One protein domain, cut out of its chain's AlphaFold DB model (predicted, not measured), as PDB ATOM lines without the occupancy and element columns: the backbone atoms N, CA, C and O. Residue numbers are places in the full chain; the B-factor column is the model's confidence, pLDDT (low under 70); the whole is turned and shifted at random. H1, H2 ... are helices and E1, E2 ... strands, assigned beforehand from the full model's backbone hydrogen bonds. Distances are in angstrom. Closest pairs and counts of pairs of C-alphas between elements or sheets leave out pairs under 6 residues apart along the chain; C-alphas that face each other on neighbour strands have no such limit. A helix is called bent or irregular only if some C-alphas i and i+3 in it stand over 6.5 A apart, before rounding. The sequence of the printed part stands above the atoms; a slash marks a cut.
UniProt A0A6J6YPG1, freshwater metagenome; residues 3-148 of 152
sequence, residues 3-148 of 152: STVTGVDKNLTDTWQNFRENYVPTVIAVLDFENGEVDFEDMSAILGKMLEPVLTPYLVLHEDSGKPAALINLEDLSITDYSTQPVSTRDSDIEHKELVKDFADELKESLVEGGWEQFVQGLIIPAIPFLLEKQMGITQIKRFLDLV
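This is residues 3 to 148 of the 152 residues of a protein of freshwater metagenome (UniProt A0A6J6YPG1). A strongly twisted sheet of four strands, E2 to E5, stands at one end of the domain, and a parallel pair of strands, E1 and E6, runs through its middle between helix H2 on one side and helix H6 on the other. H1 lies at the far end from the four-stranded sheet, while H3 and H4 follow that sheet in the chain and run past its E2 side. The printed part has 146 residues, with six named helices and six named strands in the order H1 E1 H2 E2 E3 E4 E5 H3 H4 H5 E6 H6; the class is mixed, helices and strands. The larger sheet has the order E2 E3 E4 E5 and is antiparallel throughout. The whole is compact, with a radius of gyration of the C-alphas of 15.0 A, and rounded, with spans of 43 by 34 by 27 A.

Begin at C-alpha 58, at (130.070, 170.357, 169.770), where E2 starts; it covers residues 58 to 62, 13.0 A long. Next come E3, residues 68 to 73 and 14.6 A, E4, residues 78 to 81 and 9.7 A, and E5, residues 88 to 91 and 10.5 A. Look for E1 at residues 28 to 31, 9.6 A, and E6 at residues 125 to 129, 13.2 A. H2 runs over residues 40 to 51, 15.9 A. H3 is residues 94 to 99, 8.6 A, H4 is residues 101 to 110, 14.3 A, and H5 is residues 117 to 120, 5.0 A. Find C-alpha 10 at (125.181, 155.854, 189.030); from there H1 runs to residue 21, 18.3 A away, and is irregular, with C-alphas 14 and 17 at 7.4 A. H6, residues 138 to 145 and 10.5 A, ends at C-alpha 145, (142.759, 167.234, 178.516).

Start with E2 E3 E4 E5, a meander, each strand the antiparallel neighbour of the one before, and each successive pair a hairpin. Between E2 and E3 look at N 61 and O 70, 2.8 A; between E3 and E4, at N 73 and O 78, 2.8 A; between E4 and E5, at N 79 and O 90, 2.8 A. The sheet is only just strongly twisted, its C-alphas lying up to 4.4 A off the best plane. H3 only grazes it with residues 96 to 97, and H4 with residues 103 to 107; these two helices meet only through their link. From edge strand E2, go to E6: their closest C-alphas are Tyr 58 and Ile 128, 6.7 A. E6 is the parallel neighbour of E1, at 22 degrees, with N 30 and O 128 at 2.9 A. On its way to E2 the chain pairs residues 54 to 55 with residues 125 to 126 of E6, in parallel. The closest C-alphas of H2 and E6 are Ser 44 and Ala 127, 6.2 A; those of H6 and E6 are Ile 128 and Ile 141, 6.9 A. H2 and H6 are apart. For H5 and E6 the closest are Phe 119 and Ile 125, 6.3 A. H1 and H2 are close but not clearly touching, with Trp 16 and Leu 51 closest at 7.7 A between C-alphas. Every O i to N i+4 pair is within hydrogen-bond range in H2, H3, H4 and H6, 6 of 8 are in H1, and H5 is too short for such a pair.

The two C-alphas farthest apart are those of Glu 21 and Asp 64, 43.8 A. The printed part, residues 3 to 148, has no cut, and no link is long. The mean pLDDT of the printed part is 93.8, and no printed residue is under 70.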
ATOM      1  N   SER A   3     125.131 157.754 178.746       91.56
ATOM      2  CA  SER A   3     124.630 157.079 177.546       91.56
ATOM      3  C   SER A   3     123.230 157.590 177.245       91.56
ATOM      4  O   SER A   3     122.423 157.708 178.166       91.56
ATOM      5  N   THR A   4     122.918 157.852 175.978       88.38
ATOM      6  CA  THR A   4     121.549 158.203 175.560       88.38
ATOM      7  C   THR A   4     120.553 157.058 175.762       88.38
ATOM      8  O   THR A   4     119.349 157.294 175.832       88.38
ATOM      9  N   VAL A   5     121.038 155.819 175.915       89.75
ATOM     10  CA  VAL A   5     120.217 154.616 176.100       89.75
ATOM     11  C   VAL A   5     120.060 154.264 177.577       89.75
ATOM     12  O   VAL A   5     118.955 153.970 178.031       89.75
ATOM     13  N   THR A   6     121.152 154.274 178.350       89.62
ATOM     14  CA  THR A   6     121.126 153.845 179.764       89.62
ATOM     15  C   THR A   6     121.113 154.998 180.765       89.62
ATOM     16  O   THR A   6     121.044 154.756 181.970       89.62
ATOM     17  N   GLY A   7     121.184 156.245 180.296       88.56
ATOM     18  CA  GLY A   7     121.235 157.440 181.130       88.56
ATOM     19  C   GLY A   7     122.602 157.676 181.780       88.56
ATOM     20  O   GLY A   7     123.650 157.243 181.289       88.56
ATOM     21  N   VAL A   8     122.593 158.408 182.895       88.31
ATOM     22  CA  VAL A   8     123.803 158.783 183.640       88.31
ATOM     23  C   VAL A   8     124.253 157.632 184.541       88.31
ATOM     24  O   VAL A   8     123.457 157.084 185.304       88.31
ATOM     25  N   ASP A   9     125.539 157.276 184.474       87.81
ATOM     26  CA  ASP A   9     126.124 156.229 185.318       87.81
ATOM     27  C   ASP A   9     125.955 156.571 186.808       87.81
ATOM     28  O   ASP A   9     126.345 157.650 187.259       87.81
ATOM     29  N   LYS A  10     125.412 155.641 187.597       85.62
ATOM     30  CA  LYS A  10     125.181 155.854 189.030       85.62
ATOM     31  C   LYS A  10     126.473 156.184 189.790       85.62
ATOM     32  O   LYS A  10     126.452 157.032 190.676       85.62
ATOM     33  N   ASN A  11     127.601 155.571 189.427       85.50
ATOM     34  CA  ASN A  11     128.886 155.879 190.053       85.50
ATOM     35  C   ASN A  11     129.302 157.330 189.793       85.50
ATOM     36  O   ASN A  11     129.935 157.936 190.657       85.50
ATOM     37  N   LEU A  12     128.948 157.900 188.632       83.75
ATOM     38  CA  LEU A  12     129.172 159.322 188.367       83.75
ATOM     39  C   LEU A  12     128.360 160.164 189.350       83.75
ATOM     40  O   LEU A  12     128.929 161.043 189.981       83.75
ATOM     41  N   THR A  13     127.072 159.867 189.540       84.31
ATOM     42  CA  THR A  13     126.223 160.596 190.498       84.31
ATOM     43  C   THR A  13     126.741 160.475 191.933       84.31
ATOM     44  O   THR A  13     126.849 161.483 192.627       84.31
ATOM     45  N   ASP A  14     127.133 159.271 192.355       87.75
ATOM     46  CA  ASP A  14     127.628 159.001 193.712       87.75
ATOM     47  C   ASP A  14     128.975 159.701 193.997       87.75
ATOM     48  O   ASP A  14     129.268 160.061 195.137       87.75
ATOM     49  N   THR A  15     129.804 159.917 192.969       87.69
ATOM     50  CA  THR A  15     131.115 160.584 193.101       87.69
ATOM     51  C   THR A  15     131.092 162.066 192.735       87.69
ATOM     52  O   THR A  15     132.061 162.775 193.015       87.69
ATOM     53  N   TRP A  16     129.988 162.562 192.171       90.62
ATOM     54  CA  TRP A  16     129.904 163.900 191.593       90.62
ATOM     55  C   TRP A  16     130.235 165.005 192.588       90.62
ATOM     56  O   TRP A  16     131.065 165.871 192.313       90.62
ATOM     57  N   GLN A  17     129.638 164.936 193.779       89.94
ATOM     58  CA  GLN A  17     129.851 165.931 194.824       89.94
ATOM     59  C   GLN A  17     131.339 166.073 195.181       89.94
ATOM     60  O   GLN A  17     131.837 167.187 195.310       89.94
ATOM     61  N   ASN A  18     132.074 164.960 195.249       92.06
ATOM     62  CA  ASN A  18     133.505 164.963 195.551       92.06
ATOM     63  C   ASN A  18     134.319 165.675 194.450       92.06
ATOM     64  O   ASN A  18     135.189 166.492 194.749       92.06
ATOM     65  N   PHE A  19     134.004 165.421 193.176       91.81
ATOM     66  CA  PHE A  19     134.659 166.097 192.050       91.81
ATOM     67  C   PHE A  19     134.420 167.610 192.084       91.81
ATOM     68  O   PHE A  19     135.357 168.379 191.863       91.81
ATOM     69  N   ARG A  20     133.192 168.038 192.415       92.25
ATOM     70  CA  ARG A  20     132.834 169.458 192.551       92.25
ATOM     71  C   ARG A  20     133.562 170.131 193.711       92.25
ATOM     72  O   ARG A  20     134.152 171.186 193.514       92.25
ATOM     73  N   GLU A  21     133.564 169.518 194.892       92.75
ATOM     74  CA  GLU A  21     134.218 170.067 196.091       92.75
ATOM     75  C   GLU A  21     135.738 170.209 195.930       92.75
ATOM     76  O   GLU A  21     136.340 171.119 196.496       92.75
ATOM     77  N   ASN A  22     136.358 169.332 195.137       94.06
ATOM     78  CA  ASN A  22     137.795 169.359 194.866       94.06
ATOM     79  C   ASN A  22     138.163 170.089 193.569       94.06
ATOM     80  O   ASN A  22     139.329 170.048 193.177       94.06
ATOM     81  N   TYR A  23     137.203 170.748 192.910       92.25
ATOM     82  CA  TYR A  23     137.419 171.490 191.665       92.25
ATOM     83  C   TYR A  23     138.131 170.660 190.586       92.25
ATOM     84  O   TYR A  23     139.006 171.154 189.880       92.25
ATOM     85  N   VAL A  24     137.785 169.373 190.472       93.12
ATOM     86  CA  VAL A  24     138.410 168.467 189.502       93.12
ATOM     87  C   VAL A  24     137.902 168.812 188.094       93.12
ATOM     88  O   VAL A  24     136.703 168.652 187.836       93.12
ATOM     89  N   PRO A  25     138.773 169.232 187.152       94.81
ATOM     90  CA  PRO A  25     138.379 169.451 185.762       94.81
ATOM     91  C   PRO A  25     137.813 168.164 185.170       94.81
ATOM     92  O   PRO A  25     138.464 167.119 185.200       94.81
ATOM     93  N   THR A  26     136.584 168.228 184.662       94.38
ATOM     94  CA  THR A  26     135.839 167.034 184.251       94.38
ATOM     95  C   THR A  26     135.249 167.211 182.867       94.38
ATOM     96  O   THR A  26     134.609 168.216 182.591       94.38
ATOM     97  N   VAL A  27     135.435 166.205 182.016       95.88
ATOM     98  CA  VAL A  27     134.783 166.087 180.708       95.88
ATOM     99  C   VAL A  27     133.786 164.936 180.781       95.88
ATOM    100  O   VAL A  27     134.123 163.860 181.284       95.88
ATOM    101  N   ILE A  28     132.576 165.127 180.260       95.88
ATOM    102  CA  ILE A  28     131.585 164.054 180.161       95.88
ATOM    103  C   ILE A  28     131.537 163.560 178.722       95.88
ATOM    104  O   ILE A  28     131.054 164.252 177.837       95.88
ATOM    105  N   ALA A  29     132.012 162.337 178.493       96.56
ATOM    106  CA  ALA A  29     131.758 161.640 177.237       96.56
ATOM    107  C   ALA A  29     130.311 161.117 177.216       96.56
ATOM    108  O   ALA A  29     129.910 160.391 178.138       96.56
ATOM    109  N   VAL A  30     129.564 161.498 176.178       96.81
ATOM    110  CA  VAL A  30     128.195 161.048 175.894       96.81
ATOM    111  C   VAL A  30     128.238 159.980 174.802       96.81
ATOM    112  O   VAL A  30     128.831 160.195 173.747       96.81
ATOM    113  N   LEU A  31     127.632 158.831 175.084       95.00
ATOM    114  CA  LEU A  31     127.684 157.591 174.309       95.00
ATOM    115  C   LEU A  31     126.310 157.235 173.726       95.00
ATOM    116  O   LEU A  31     125.289 157.745 174.182       95.00
ATOM    117  N   ASP A  32     126.301 156.294 172.780       93.19
ATOM    118  CA  ASP A  32     125.120 155.581 172.259       93.19
ATOM    119  C   ASP A  32     124.056 156.435 171.543       93.19
ATOM    120  O   ASP A  32     122.985 155.931 171.199       93.19
ATOM    121  N   PHE A  33     124.369 157.692 171.215       92.81
ATOM    122  CA  PHE A  33     123.500 158.627 170.478       92.81
ATOM    123  C   PHE A  33     123.193 158.207 169.026       92.81
ATOM    124  O   PHE A  33     122.527 158.930 168.301       92.81
ATOM    125  N   GLU A  34     123.659 157.035 168.594       88.69
ATOM    126  CA  GLU A  34     123.353 156.432 167.291       88.69
ATOM    127  C   GLU A  34     122.235 155.373 167.349       88.69
ATOM    128  O   GLU A  34     121.713 154.977 166.309       88.69
ATOM    129  N   ASN A  35     121.885 154.890 168.551       79.50
ATOM    130  CA  ASN A  35     120.991 153.741 168.762       79.50
ATOM    131  C   ASN A  35     119.785 154.055 169.670       79.50
ATOM    132  O   ASN A  35     118.985 153.160 169.949       79.50
ATOM    133  N   GLY A  36     119.679 155.285 170.179       70.12
ATOM    134  CA  GLY A  36     118.663 155.702 171.149       70.12
ATOM    135  C   GLY A  36     117.548 156.560 170.549       70.12
ATOM    136  O   GLY A  36     117.691 157.117 169.468       70.12
ATOM    137  N   GLU A  37     116.435 156.684 171.282       80.62
ATOM    138  CA  GLU A  37     115.383 157.679 170.991       80.62
ATOM    139  C   GLU A  37     115.800 159.100 171.395       80.62
ATOM    140  O   GLU A  37     115.224 160.069 170.913       80.62
ATOM    141  N   VAL A  38     116.779 159.204 172.296       88.50
ATOM    142  CA  VAL A  38     117.354 160.460 172.780       88.50
ATOM    143  C   VAL A  38     118.609 160.749 171.966       88.50
ATOM    144  O   VAL A  38     119.498 159.893 171.875       88.50
ATOM    145  N   ASP A  39     118.682 161.941 171.385       92.56
ATOM    146  CA  ASP A  39     119.868 162.414 170.681       92.56
ATOM    147  C   ASP A  39     120.932 162.957 171.655       92.56
ATOM    148  O   ASP A  39     120.843 162.844 172.886       92.56
ATOM    149  N   PHE A  40     122.028 163.466 171.101       96.31
ATOM    150  CA  PHE A  40     123.152 163.926 171.905       96.31
ATOM    151  C   PHE A  40     122.819 165.216 172.674       96.31
ATOM    152  O   PHE A  40     123.163 165.335 173.853       96.31
ATOM    153  N   GLU A  41     122.180 166.180 172.019       94.56
ATOM    154  CA  GLU A  41     121.848 167.490 172.567       94.56
ATOM    155  C   GLU A  41     120.820 167.394 173.697       94.56
ATOM    156  O   GLU A  41     121.012 168.032 174.738       94.56
ATOM    157  N   ASP A  42     119.820 166.519 173.575       95.06
ATOM    158  CA  ASP A  42     118.872 166.228 174.647       95.06
ATOM    159  C   ASP A  42     119.581 165.632 175.866       95.06
ATOM    160  O   ASP A  42     119.358 166.056 177.007       95.06
ATOM    161  N   MET A  43     120.488 164.672 175.650       95.62
ATOM    162  CA  MET A  43     121.271 164.093 176.742       95.62
ATOM    163  C   MET A  43     122.204 165.126 177.382       95.62
ATOM    164  O   MET A  43     122.357 165.143 178.606       95.62
ATOM    165  N   SER A  44     122.781 166.036 176.595       95.88
ATOM    166  CA  SER A  44     123.565 167.155 177.120       95.88
ATOM    167  C   SER A  44     122.715 168.091 177.987       95.88
ATOM    168  O   SER A  44     123.127 168.463 179.087       95.88
ATOM    169  N   ALA A  45     121.482 168.397 177.573       94.38
ATOM    170  CA  ALA A  45     120.550 169.199 178.365       94.38
ATOM    171  C   ALA A  45     120.121 168.496 179.670       94.38
ATOM    172  O   ALA A  45     119.976 169.143 180.713       94.38
ATOM    173  N   ILE A  46     119.945 167.168 179.645       94.75
ATOM    174  CA  ILE A  46     119.694 166.355 180.847       94.75
ATOM    175  C   ILE A  46     120.889 166.437 181.803       94.75
ATOM    176  O   ILE A  46     120.703 166.690 182.995       94.75
ATOM    177  N   LEU A  47     122.110 166.274 181.288       94.81
ATOM    178  CA  LEU A  47     123.336 166.425 182.072       94.81
ATOM    179  C   LEU A  47     123.451 167.824 182.669       94.81
ATOM    180  O   LEU A  47     123.799 167.937 183.844       94.81
ATOM    181  N   GLY A  48     123.093 168.854 181.897       94.00
ATOM    182  CA  GLY A  48     122.941 170.232 182.353       94.00
ATOM    183  C   GLY A  48     122.155 170.293 183.646       94.00
ATOM    184  O   GLY A  48     122.730 170.629 184.667       94.00
ATOM    185  N   LYS A  49     120.902 169.835 183.636       92.94
ATOM    186  CA  LYS A  49     120.010 169.853 184.811       92.94
ATOM    187  C   LYS A  49     120.497 169.009 185.992       92.94
ATOM    188  O   LYS A  49     120.087 169.249 187.125       92.94
ATOM    189  N   MET A  50     121.295 167.970 185.744       92.31
ATOM    190  CA  MET A  50     121.743 167.039 186.785       92.31
ATOM    191  C   MET A  50     123.052 167.459 187.456       92.31
ATOM    192  O   MET A  50     123.247 167.161 188.634       92.31
ATOM    193  N   LEU A  51     123.967 168.074 186.706       90.56
ATOM    194  CA  LEU A  51     125.371 168.207 187.097       90.56
ATOM    195  C   LEU A  51     125.879 169.655 187.129       90.56
ATOM    196  O   LEU A  51     127.012 169.842 187.549       90.56
ATOM    197  N   GLU A  52     125.068 170.634 186.711       86.38
ATOM    198  CA  GLU A  52     125.327 172.082 186.578       86.38
ATOM    199  C   GLU A  52     126.708 172.629 187.041       86.38
ATOM    200  O   GLU A  52     127.081 172.480 188.215       86.38
ATOM    201  N   PRO A  53     127.448 173.375 186.181       90.94
ATOM    202  CA  PRO A  53     127.096 173.846 184.830       90.94
ATOM    203  C   PRO A  53     127.760 173.024 183.707       90.94
ATOM    204  O   PRO A  53     128.985 173.040 183.537       90.94
ATOM    205  N   VAL A  54     126.942 172.326 182.910       96.31
ATOM    206  CA  VAL A  54     127.388 171.564 181.730       96.31
ATOM    207  C   VAL A  54     127.257 172.420 180.474       96.31
ATOM    208  O   VAL A  54     126.215 173.034 180.266       96.31
ATOM    209  N   LEU A  55     128.297 172.440 179.638       97.69
ATOM    210  CA  LEU A  55     128.312 173.135 178.348       97.69
ATOM    211  C   LEU A  55     128.426 172.141 177.191       97.69
ATOM    212  O   LEU A  55     129.101 171.116 177.309       97.69
ATOM    213  N   THR A  56     127.839 172.490 176.048       98.06
ATOM    214  CA  THR A  56     127.814 171.659 174.835       98.06
ATOM    215  C   THR A  56     128.687 172.289 173.742       98.06
ATOM    216  O   THR A  56     128.173 173.042 172.926       98.06
ATOM    217  N   PRO A  57     130.010 172.051 173.696       98.38
ATOM    218  CA  PRO A  57     130.888 172.704 172.718       98.38
ATOM    219  C   PRO A  57     130.793 172.162 171.285       98.38
ATOM    220  O   PRO A  57     131.254 172.821 170.354       98.38
ATOM    221  N   TYR A  58     130.228 170.967 171.091       98.56
ATOM    222  CA  TYR A  58     130.070 170.357 169.770       98.56
ATOM    223  C   TYR A  58     128.683 169.754 169.626       98.56
ATOM    224  O   TYR A  58     128.197 169.163 170.583       98.56
ATOM    225  N   LEU A  59     128.106 169.825 168.427       98.06
ATOM    226  CA  LEU A  59     126.892 169.086 168.069       98.06
ATOM    227  C   LEU A  59     127.193 168.000 167.039       98.06
ATOM    228  O   LEU A  59     128.165 168.090 166.280       98.06
ATOM    229  N   VAL A  60     126.353 166.967 167.027       97.06
ATOM    230  CA  VAL A  60     126.455 165.840 166.099       97.06
ATOM    231  C   VAL A  60     125.705 166.176 164.817       97.06
ATOM    232  O   VAL A  60     124.525 166.510 164.837       97.06
ATOM    233  N   LEU A  61     126.390 166.062 163.683       95.56
ATOM    234  CA  LEU A  61     125.769 166.125 162.367       95.56
ATOM    235  C   LEU A  61     125.535 164.708 161.855       95.56
ATOM    236  O   LEU A  61     126.442 163.866 161.884       95.56
ATOM    237  N   HIS A  62     124.327 164.469 161.362       92.88
ATOM    238  CA  HIS A  62     123.891 163.178 160.851       92.88
ATOM    239  C   HIS A  62     123.930 163.163 159.320       92.88
ATOM    240  O   HIS A  62     123.688 164.177 158.670       92.88
ATOM    241  N   GLU A  63     124.247 162.008 158.741       90.75
ATOM    242  CA  GLU A  63     124.016 161.763 157.314       90.75
ATOM    243  C   GLU A  63     122.530 161.455 157.054       90.75
ATOM    244  O   GLU A  63     121.782 161.165 157.988       90.75
ATOM    245  N   ASP A  64     122.104 161.424 155.789       87.69
ATOM    246  CA  ASP A  64     120.708 161.138 155.400       87.69
ATOM    247  C   ASP A  64     120.174 159.796 155.937       87.69
ATOM    248  O   ASP A  64     118.966 159.592 156.054       87.69
ATOM    249  N   SER A  65     121.069 158.857 156.263       88.38
ATOM    250  CA  SER A  65     120.721 157.571 156.878       88.38
ATOM    251  C   SER A  65     120.327 157.685 158.360       88.38
ATOM    252  O   SER A  65     119.916 156.690 158.957       88.38
ATOM    253  N   GLY A  66     120.477 158.872 158.955       87.62
ATOM    254  CA  GLY A  66     120.287 159.144 160.378       87.62
ATOM    255  C   GLY A  66     121.500 158.801 161.245       87.62
ATOM    256  O   GLY A  66     121.449 158.988 162.454       87.62
ATOM    257  N   LYS A  67     122.602 158.302 160.669       90.88
ATOM    258  CA  LYS A  67     123.806 157.957 161.441       90.88
ATOM    259  C   LYS A  67     124.681 159.180 161.723       90.88
ATOM    260  O   LYS A  67     124.845 160.021 160.837       90.88
ATOM    261  N   PRO A  68     125.350 159.246 162.887       94.44
ATOM    262  CA  PRO A  68     126.341 160.280 163.157       94.44
ATOM    263  C   PRO A  68     127.471 160.262 162.131       94.44
ATOM    264  O   PRO A  68     128.100 159.223 161.908       94.44
ATOM    265  N   ALA A  69     127.765 161.400 161.516       95.06
ATOM    266  CA  ALA A  69     128.745 161.512 160.438       95.06
ATOM    267  C   ALA A  69     129.838 162.543 160.732       95.06
ATOM    268  O   ALA A  69     130.998 162.327 160.377       95.06
ATOM    269  N   ALA A  70     129.497 163.635 161.411       96.88
ATOM    270  CA  ALA A  70     130.423 164.725 161.669       96.88
ATOM    271  C   ALA A  70     130.137 165.410 163.010       96.88
ATOM    272  O   ALA A  70     129.089 165.200 163.613       96.88
ATOM    273  N   LEU A  71     131.083 166.227 163.472       98.25
ATOM    274  CA  LEU A  71     130.899 167.126 164.610       98.25
ATOM    275  C   LEU A  71     131.056 168.568 164.148       98.25
ATOM    276  O   LEU A  71     132.053 168.880 163.495       98.25
ATOM    277  N   ILE A  72     130.124 169.441 164.524       98.50
ATOM    278  CA  ILE A  72     130.271 170.890 164.362       98.50
ATOM    279  C   ILE A  72     130.750 171.504 165.675       98.50
ATOM    280  O   ILE A  72     130.159 171.269 166.725       98.50
ATOM    281  N   ASN A  73     131.848 172.255 165.625       98.50
ATOM    282  CA  ASN A  73     132.371 173.031 166.744       98.50
ATOM    283  C   ASN A  73     131.568 174.324 166.873       98.50
ATOM    284  O   ASN A  73     131.530 175.116 165.940       98.50
ATOM    285  N   LEU A  74     130.936 174.555 168.019       98.56
ATOM    286  CA  LEU A  74     130.080 175.725 168.206       98.56
ATOM    287  C   LEU A  74     130.857 177.029 168.440       98.56
ATOM    288  O   LEU A  74     130.275 178.105 168.344       98.56
ATOM    289  N   GLU A  75     132.163 176.964 168.714       97.25
ATOM    290  CA  GLU A  75     132.988 178.165 168.912       97.25
ATOM    291  C   GLU A  75     133.382 178.833 167.592       97.25
ATOM    292  O   GLU A  75     133.386 180.061 167.492       97.25
ATOM    293  N   ASP A  76     133.740 178.033 166.586       97.12
ATOM    294  CA  ASP A  76     134.244 178.513 165.292       97.12
ATOM    295  C   ASP A  76     133.399 178.062 164.091       97.12
ATOM    296  O   ASP A  76     133.647 178.487 162.963       97.12
ATOM    297  N   LEU A  77     132.371 177.246 164.333       98.00
ATOM    298  CA  LEU A  77     131.474 176.683 163.327       98.00
ATOM    299  C   LEU A  77     132.216 175.818 162.293       98.00
ATOM    300  O   LEU A  77     131.738 175.638 161.173       98.00
ATOM    301  N   SER A  78     133.375 175.255 162.641       98.00
ATOM    302  CA  SER A  78     134.066 174.269 161.807       98.00
ATOM    303  C   SER A  78     133.440 172.882 161.965       98.00
ATOM    304  O   SER A  78     132.944 172.510 163.027       98.00
ATOM    305  N   ILE A  79     133.465 172.095 160.893       98.06
ATOM    306  CA  ILE A  79     132.969 170.721 160.853       98.06
ATOM    307  C   ILE A  79     134.156 169.773 160.758       98.06
ATOM    308  O   ILE A  79     134.974 169.881 159.846       98.06
ATOM    309  N   THR A  80     134.218 168.811 161.674       97.69
ATOM    310  CA  THR A  80     135.097 167.640 161.576       97.69
ATOM    311  C   THR A  80     134.291 166.462 161.044       97.69
ATOM    312  O   THR A  80     133.389 165.974 161.721       97.69
ATOM    313  N   ASP A  81     134.611 166.022 159.832       96.19
ATOM    314  CA  ASP A  81     133.908 164.978 159.095       96.19
ATOM    315  C   ASP A  81     134.592 163.615 159.281       96.19
ATOM    316  O   ASP A  81     135.752 163.423 158.901       96.19
ATOM    317  N   TYR A  82     133.850 162.671 159.866       95.56
ATOM    318  CA  TYR A  82     134.279 161.303 160.162       95.56
ATOM    319  C   TYR A  82     133.717 160.274 159.166       95.56
ATOM    320  O   TYR A  82     133.902 159.071 159.351       95.56
ATOM    321  N   SER A  83     133.021 160.712 158.113       89.81
ATOM    322  CA  SER A  83     132.542 159.837 157.032       89.81
ATOM    323  C   SER A  83     133.662 159.423 156.068       89.81
ATOM    324  O   SER A  83     133.524 158.453 155.322       89.81
ATOM    325  N   THR A  84     134.790 160.135 156.103       84.69
ATOM    326  CA  THR A  84     135.952 159.914 155.240       84.69
ATOM    327  C   THR A  84     137.183 159.509 156.046       84.69
ATOM    328  O   THR A  84     137.312 159.811 157.232       84.69
ATOM    329  N   GLN A  85     138.111 158.804 155.390       85.19
ATOM    330  CA  GLN A  85     139.417 158.487 155.957       85.19
ATOM    331  C   GLN A  85     140.520 158.926 154.977       85.19
ATOM    332  O   GLN A  85     140.556 158.418 153.853       85.19
ATOM    333  N   PRO A  86     141.417 159.857 155.359       87.06
ATOM    334  CA  PRO A  86     141.550 160.484 156.681       87.06
ATOM    335  C   PRO A  86     140.377 161.408 157.041       87.06
ATOM    336  O   PRO A  86     139.737 161.963 156.152       87.06
ATOM    337  N   VAL A  87     140.144 161.578 158.349       92.94
ATOM    338  CA  VAL A  87     139.204 162.576 158.890       92.94
ATOM    339  C   VAL A  87     139.563 163.942 158.316       92.94
ATOM    340  O   VAL A  87     140.741 164.309 158.274       92.94
ATOM    341  N   SER A  88     138.554 164.687 157.873       93.62
ATOM    342  CA  SER A  88     138.739 166.006 157.271       93.62
ATOM    343  C   SER A  88     138.056 167.093 158.095       93.62
ATOM    344  O   SER A  88     137.096 166.839 158.818       93.62
ATOM    345  N   THR A  89     138.573 168.317 158.002       95.69
ATOM    346  CA  THR A  89     137.983 169.496 158.644       95.69
ATOM    347  C   THR A  89     137.680 170.534 157.579       95.69
ATOM    348  O   THR A  89     138.497 170.766 156.686       95.69
ATOM    349  N   ARG A  90     136.503 171.151 157.664       95.88
ATOM    350  CA  ARG A  90     136.039 172.189 156.738       95.88
ATOM    351  C   ARG A  90     135.183 173.217 157.461       95.88
ATOM    352  O   ARG A  90     134.650 172.932 158.529       95.88
ATOM    353  N   ASP A  91     134.976 174.367 156.839       97.00
ATOM    354  CA  ASP A  91     133.969 175.312 157.315       97.00
ATOM    355  C   ASP A  91     132.549 174.757 157.111       97.00
ATOM    356  O   ASP A  91     132.262 174.034 156.145       97.00
ATOM    357  N   SER A  92     131.650 175.119 158.028       96.62
ATOM    358  CA  SER A  92     130.210 174.954 157.839       96.62
ATOM    359  C   SER A  92     129.676 175.882 156.747       96.62
ATOM    360  O   SER A  92     130.143 177.016 156.559       96.62
ATOM    361  N   ASP A  93     128.663 175.404 156.027       96.25
ATOM    362  CA  ASP A  93     127.867 176.255 155.145       96.25
ATOM    363  C   ASP A  93     126.846 177.077 155.951       96.25
ATOM    364  O   ASP A  93     126.802 177.039 157.180       96.25
ATOM    365  N   ILE A  94     126.059 177.889 155.249       96.75
ATOM    366  CA  ILE A  94     125.089 178.798 155.865       96.75
ATOM    367  C   ILE A  94     123.966 178.025 156.566       96.75
ATOM    368  O   ILE A  94     123.577 178.420 157.660       96.75
ATOM    369  N   GLU A  95     123.501 176.915 155.993       95.50
ATOM    370  CA  GLU A  95     122.393 176.127 156.546       95.50
ATOM    371  C   GLU A  95     122.776 175.532 157.906       95.50
ATOM    372  O   GLU A  95     122.037 175.668 158.880       95.50
ATOM    373  N   HIS A  96     123.986 174.972 158.012       95.88
ATOM    374  CA  HIS A  96     124.517 174.493 159.290       95.88
ATOM    375  C   HIS A  96     124.615 175.621 160.329       95.88
ATOM    376  O   HIS A  96     124.282 175.412 161.492       95.88
ATOM    377  N   LYS A  97     125.069 176.817 159.929       95.88
ATOM    378  CA  LYS A  97     125.233 177.964 160.842       95.88
ATOM    379  C   LYS A  97     123.903 178.484 161.363       95.88
ATOM    380  O   LYS A  97     123.824 178.871 162.523       95.88
ATOM    381  N   GLU A  98     122.883 178.519 160.512       96.69
ATOM    382  CA  GLU A  98     121.530 178.905 160.910       96.69
ATOM    383  C   GLU A  98     120.937 177.890 161.888       96.69
ATOM    384  O   GLU A  98     120.358 178.296 162.893       96.69
ATOM    385  N   LEU A  99     121.152 176.592 161.647       95.19
ATOM    386  CA  LEU A  99     120.643 175.519 162.499       95.19
ATOM    387  C   LEU A  99     121.218 175.555 163.923       95.19
ATOM    388  O   LEU A  99     120.488 175.337 164.884       95.19
ATOM    389  N   VAL A 100     122.519 175.829 164.069       97.19
ATOM    390  CA  VAL A 100     123.204 175.769 165.376       97.19
ATOM    391  C   VAL A 100     123.354 177.126 166.061       97.19
ATOM    392  O   VAL A 100     124.016 177.217 167.094       97.19
ATOM    393  N   LYS A 101     122.779 178.186 165.481       97.50
ATOM    394  CA  LYS A 101     122.990 179.574 165.909       97.50
ATOM    395  C   LYS A 101     122.723 179.770 167.402       97.50
ATOM    396  O   LYS A 101     123.584 180.300 168.094       97.50
ATOM    397  N   ASP A 102     121.568 179.316 167.877       97.50
ATOM    398  CA  ASP A 102     121.151 179.532 169.263       97.50
ATOM    399  C   ASP A 102     122.091 178.801 170.235       97.50
ATOM    400  O   ASP A 102     122.569 179.400 171.192       97.50
ATOM    401  N   PHE A 103     122.483 177.560 169.923       97.56
ATOM    402  CA  PHE A 103     123.466 176.814 170.717       97.56
ATOM    403  C   PHE A 103     124.846 177.492 170.743       97.56
ATOM    404  O   PHE A 103     125.530 177.489 171.768       97.56
ATOM    405  N   ALA A 104     125.281 178.066 169.617       98.12
ATOM    406  CA  ALA A 104     126.550 178.783 169.534       98.12
ATOM    407  C   ALA A 104     126.518 180.099 170.330       98.12
ATOM    408  O   ALA A 104     127.488 180.419 171.022       98.12
ATOM    409  N   ASP A 105     125.408 180.839 170.267       98.19
ATOM    410  CA  ASP A 105     125.203 182.060 171.044       98.19
ATOM    411  C   ASP A 105     125.140 181.740 172.555       98.19
ATOM    412  O   ASP A 105     125.855 182.374 173.333       98.19
ATOM    413  N   GLU A 106     124.421 180.690 172.972       96.62
ATOM    414  CA  GLU A 106     124.374 180.216 174.370       96.62
ATOM    415  C   GLU A 106     125.754 179.801 174.907       96.62
ATOM    416  O   GLU A 106     126.152 180.172 176.021       96.62
ATOM    417  N   LEU A 107     126.522 179.045 174.113       97.88
ATOM    418  CA  LEU A 107     127.884 178.663 174.481       97.88
ATOM    419  C   LEU A 107     128.770 179.900 174.628       97.88
ATOM    420  O   LEU A 107     129.519 180.021 175.599       97.88
ATOM    421  N   LYS A 108     128.685 180.828 173.675       97.94
ATOM    422  CA  LYS A 108     129.466 182.062 173.692       97.94
ATOM    423  C   LYS A 108     129.159 182.890 174.931       97.94
ATOM    424  O   LYS A 108     130.100 183.352 175.570       97.94
ATOM    425  N   GLU A 109     127.885 183.055 175.279       97.25
ATOM    426  CA  GLU A 109     127.448 183.756 176.490       97.25
ATOM    427  C   GLU A 109     128.020 183.108 177.756       97.25
ATOM    428  O   GLU A 109     128.609 183.799 178.588       97.25
ATOM    429  N   SER A 110     127.963 181.776 177.847       95.94
ATOM    430  CA  SER A 110     128.522 181.001 178.967       95.94
ATOM    431  C   SER A 110     130.044 181.154 179.124       95.94
ATOM    432  O   SER A 110     130.607 180.938 180.200       95.94
ATOM    433  N   LEU A 111     130.735 181.530 178.046       96.75
ATOM    434  CA  LEU A 111     132.186 181.689 178.000       96.75
ATOM    435  C   LEU A 111     132.649 183.154 178.131       96.75
ATOM    436  O   LEU A 111     133.857 183.383 178.180       96.75
ATOM    437  N   VAL A 112     131.746 184.140 178.234       95.50
ATOM    438  CA  VAL A 112     132.103 185.577 178.281       95.50
ATOM    439  C   VAL A 112     133.012 185.932 179.461       95.50
ATOM    440  O   VAL A 112     133.926 186.739 179.298       95.50
ATOM    441  N   GLU A 113     132.775 185.360 180.643       90.38
ATOM    442  CA  GLU A 113     133.475 185.781 181.866       90.38
ATOM    443  C   GLU A 113     134.911 185.256 181.956       90.38
ATOM    444  O   GLU A 113     135.814 185.983 182.374       90.38
ATOM    445  N   GLY A 114     135.140 184.002 181.560       93.12
ATOM    446  CA  GLY A 114     136.436 183.345 181.750       93.12
ATOM    447  C   GLY A 114     136.810 182.325 180.682       93.12
ATOM    448  O   GLY A 114     137.817 181.637 180.830       93.12
ATOM    449  N   GLY A 115     136.022 182.185 179.615       96.38
ATOM    450  CA  GLY A 115     136.268 181.187 178.578       96.38
ATOM    451  C   GLY A 115     136.440 179.775 179.145       96.38
ATOM    452  O   GLY A 115     135.832 179.412 180.156       96.38
ATOM    453  N   TRP A 116     137.309 178.987 178.509       96.81
ATOM    454  CA  TRP A 116     137.643 177.627 178.947       96.81
ATOM    455  C   TRP A 116     138.604 177.555 180.136       96.81
ATOM    456  O   TRP A 116     138.821 176.469 180.665       96.81
ATOM    457  N   GLU A 117     139.131 178.680 180.623       96.12
ATOM    458  CA  GLU A 117     139.878 178.691 181.888       96.12
ATOM    459  C   GLU A 117     138.973 178.264 183.057       96.12
ATOM    460  O   GLU A 117     139.407 177.591 183.990       96.12
ATOM    461  N   GLN A 118     137.671 178.537 182.947       96.75
ATOM    462  CA  GLN A 118     136.664 178.021 183.869       96.75
ATOM    463  C   GLN A 118     136.659 176.484 183.928       96.75
ATOM    464  O   GLN A 118     136.417 175.921 184.990       96.75
ATOM    465  N   PHE A 119     136.939 175.778 182.824       96.50
ATOM    466  CA  PHE A 119     137.038 174.311 182.828       96.50
ATOM    467  C   PHE A 119     138.287 173.850 183.587       96.50
ATOM    468  O   PHE A 119     138.207 172.927 184.396       96.50
ATOM    469  N   VAL A 120     139.425 174.521 183.381       95.50
ATOM    470  CA  VAL A 120     140.688 174.226 184.083       95.50
ATOM    471  C   VAL A 120     140.548 174.430 185.594       95.50
ATOM    472  O   VAL A 120     141.151 173.704 186.381       95.50
ATOM    473  N   GLN A 121     139.703 175.372 186.007       94.44
ATOM    474  CA  GLN A 121     139.340 175.621 187.405       94.44
ATOM    475  C   GLN A 121     138.228 174.694 187.921       94.44
ATOM    476  O   GLN A 121     137.742 174.867 189.039       94.44
ATOM    477  N   GLY A 122     137.785 173.735 187.105       94.06
ATOM    478  CA  GLY A 122     136.717 172.806 187.446       94.06
ATOM    479  C   GLY A 122     135.364 173.484 187.650       94.06
ATOM    480  O   GLY A 122     134.546 172.950 188.381       94.06
ATOM    481  N   LEU A 123     135.106 174.657 187.069       94.62
ATOM    482  CA  LEU A 123     133.851 175.399 187.240       94.62
ATOM    483  C   LEU A 123     132.782 174.966 186.239       94.62
ATOM    484  O   LEU A 123     131.649 174.758 186.665       94.62
ATOM    485  N   ILE A 124     133.155 174.776 184.971       96.19
ATOM    486  CA  ILE A 124     132.283 174.326 183.870       96.19
ATOM    487  C   ILE A 124     132.679 172.935 183.377       96.19
ATOM    488  O   ILE A 124     133.839 172.530 183.484       96.19
ATOM    489  N   ILE A 125     131.710 172.208 182.823       96.38
ATOM    490  CA  ILE A 125     131.871 170.804 182.439       96.38
ATOM    491  C   ILE A 125     131.467 170.622 180.973       96.38
ATOM    492  O   ILE A 125     130.281 170.663 180.663       96.38
ATOM    493  N   PRO A 126     132.406 170.410 180.042       98.06
ATOM    494  CA  PRO A 126     132.053 170.115 178.662       98.06
ATOM    495  C   PRO A 126     131.470 168.697 178.522       98.06
ATOM    496  O   PRO A 126     132.089 167.710 178.940       98.06
ATOM    497  N   ALA A 127     130.305 168.592 177.885       98.00
ATOM    498  CA  ALA A 127     129.743 167.344 177.381       98.00
ATOM    499  C   ALA A 127     130.179 167.133 175.923       98.00
ATOM    500  O   ALA A 127     129.961 167.990 175.069       98.00
ATOM    501  N   ILE A 128     130.828 166.003 175.637       98.31
ATOM    502  CA  ILE A 128     131.431 165.705 174.333       98.31
ATOM    503  C   ILE A 128     130.792 164.447 173.740       98.31
ATOM    504  O   ILE A 128     130.781 163.413 174.419       98.31
ATOM    505  N   PRO A 129     130.316 164.485 172.483       97.69
ATOM    506  CA  PRO A 129     129.847 163.285 171.803       97.69
ATOM    507  C   PRO A 129     131.029 162.346 171.563       97.69
ATOM    508  O   PRO A 129     132.065 162.755 171.036       97.69
ATOM    509  N   PHE A 130     130.886 161.085 171.957       97.25
ATOM    510  CA  PHE A 130     131.924 160.074 171.819       97.25
ATOM    511  C   PHE A 130     131.387 158.807 171.162       97.25
ATOM    512  O   PHE A 130     130.515 158.130 171.702       97.25
ATOM    513  N   LEU A 131     131.970 158.453 170.016       95.31
ATOM    514  CA  LEU A 131     131.662 157.220 169.301       95.31
ATOM    515  C   LEU A 131     132.960 156.531 168.874       95.31
ATOM    516  O   LEU A 131     133.650 156.962 167.945       95.31
ATOM    517  N   LEU A 132     133.296 155.448 169.581       92.25
ATOM    518  CA  LEU A 132     134.582 154.763 169.442       92.25
ATOM    519  C   LEU A 132     134.772 154.144 168.053       92.25
ATOM    520  O   LEU A 132     135.870 154.236 167.504       92.25
ATOM    521  N   GLU A 133     133.719 153.562 167.473       91.38
ATOM    522  CA  GLU A 133     133.784 152.902 166.160       91.38
ATOM    523  C   GLU A 133     134.229 153.859 165.047       91.38
ATOM    524  O   GLU A 133     135.006 153.478 164.173       91.38
ATOM    525  N   LYS A 134     133.802 155.127 165.123       91.62
ATOM    526  CA  LYS A 134     134.191 156.195 164.188       91.62
ATOM    527  C   LYS A 134     135.391 157.022 164.654       91.62
ATOM    528  O   LYS A 134     135.769 157.973 163.977       91.62
ATOM    529  N   GLN A 135     135.975 156.700 165.812       93.19
ATOM    530  CA  GLN A 135     136.978 157.538 166.488       93.19
ATOM    531  C   GLN A 135     136.509 158.991 166.711       93.19
ATOM    532  O   GLN A 135     137.318 159.914 166.826       93.19
ATOM    533  N   MET A 136     135.193 159.192 166.792       96.31
ATOM    534  CA  MET A 136     134.559 160.495 166.938       96.31
ATOM    535  C   MET A 136     134.660 160.969 168.387       96.31
ATOM    536  O   MET A 136     134.465 160.194 169.324       96.31
ATOM    537  N   GLY A 137     134.995 162.246 168.568       96.38
ATOM    538  CA  GLY A 137     135.119 162.868 169.887       96.38
ATOM    539  C   GLY A 137     136.479 162.678 170.559       96.38
ATOM    540  O   GLY A 137     136.779 163.380 171.521       96.38
ATOM    541  N   ILE A 138     137.351 161.792 170.056       96.06
ATOM    542  CA  ILE A 138     138.681 161.559 170.650       96.06
ATOM    543  C   ILE A 138     139.522 162.841 170.630       96.06
ATOM    544  O   ILE A 138     140.122 163.202 171.643       96.06
ATOM    545  N   THR A 139     139.573 163.536 169.493       95.69
ATOM    546  CA  THR A 139     140.330 164.790 169.355       95.69
ATOM    547  C   THR A 139     139.736 165.895 170.225       95.69
ATOM    548  O   THR A 139     140.476 166.649 170.850       95.69
ATOM    549  N   GLN A 140     138.408 165.958 170.325       97.56
ATOM    550  CA  GLN A 140     137.693 166.939 171.138       97.56
ATOM    551  C   GLN A 140     137.953 166.732 172.633       97.56
ATOM    552  O   GLN A 140     138.249 167.693 173.334       97.56
ATOM    553  N   ILE A 141     137.926 165.488 173.119       97.75
ATOM    554  CA  ILE A 141     138.297 165.173 174.505       97.75
ATOM    555  C   ILE A 141     139.768 165.523 174.751       97.75
ATOM    556  O   ILE A 141     140.074 166.179 175.743       97.75
ATOM    557  N   LYS A 142     140.677 165.138 173.842       96.25
ATOM    558  CA  LYS A 142     142.109 165.464 173.961       96.25
ATOM    559  C   LYS A 142     142.352 166.967 174.070       96.25
ATOM    560  O   LYS A 142     143.081 167.366 174.965       96.25
ATOM    561  N   ARG A 143     141.668 167.785 173.259       96.19
ATOM    562  CA  ARG A 143     141.735 169.253 173.343       96.19
ATOM    563  C   ARG A 143     141.508 169.751 174.772       96.19
ATOM    564  O   ARG A 143     142.247 170.614 175.219       96.19
ATOM    565  N   PHE A 144     140.510 169.222 175.481       97.06
ATOM    566  CA  PHE A 144     140.246 169.613 176.869       97.06
ATOM    567  C   PHE A 144     141.283 169.062 177.842       97.06
ATOM    568  O   PHE A 144     141.730 169.783 178.726       97.06
ATOM    569  N   LEU A 145     141.707 167.809 177.674       94.38
ATOM    570  CA  LEU A 145     142.759 167.234 178.516       94.38
ATOM    571  C   LEU A 145     144.079 168.012 178.402       94.38
ATOM    572  O   LEU A 145     144.744 168.204 179.413       94.38
ATOM    573  N   ASP A 146     144.407 168.520 177.212       95.38
ATOM    574  CA  ASP A 146     145.602 169.331 176.960       95.38
ATOM    575  C   ASP A 146     145.553 170.711 177.650       95.38
ATOM    576  O   ASP A 146     146.597 171.331 177.853       95.38
ATOM    577  N   LEU A 147     144.364 171.197 178.044       94.50
ATOM    578  CA  LEU A 147     144.220 172.422 178.845       94.50
ATOM    579  C   LEU A 147     144.550 172.198 180.322       94.50
ATOM    580  O   LEU A 147     144.889 173.148 181.024       94.50
ATOM    581  N   VAL A 148     144.423 170.963 180.816       91.62
ATOM    582  CA  VAL A 148     144.667 170.656 182.225       91.62
ATOM    583  C   VAL A 148     146.179 170.602 182.461       91.62
ATOM    584  O   VAL A 148     146.861 169.770 181.858       91.62
TER     585      VAL A 148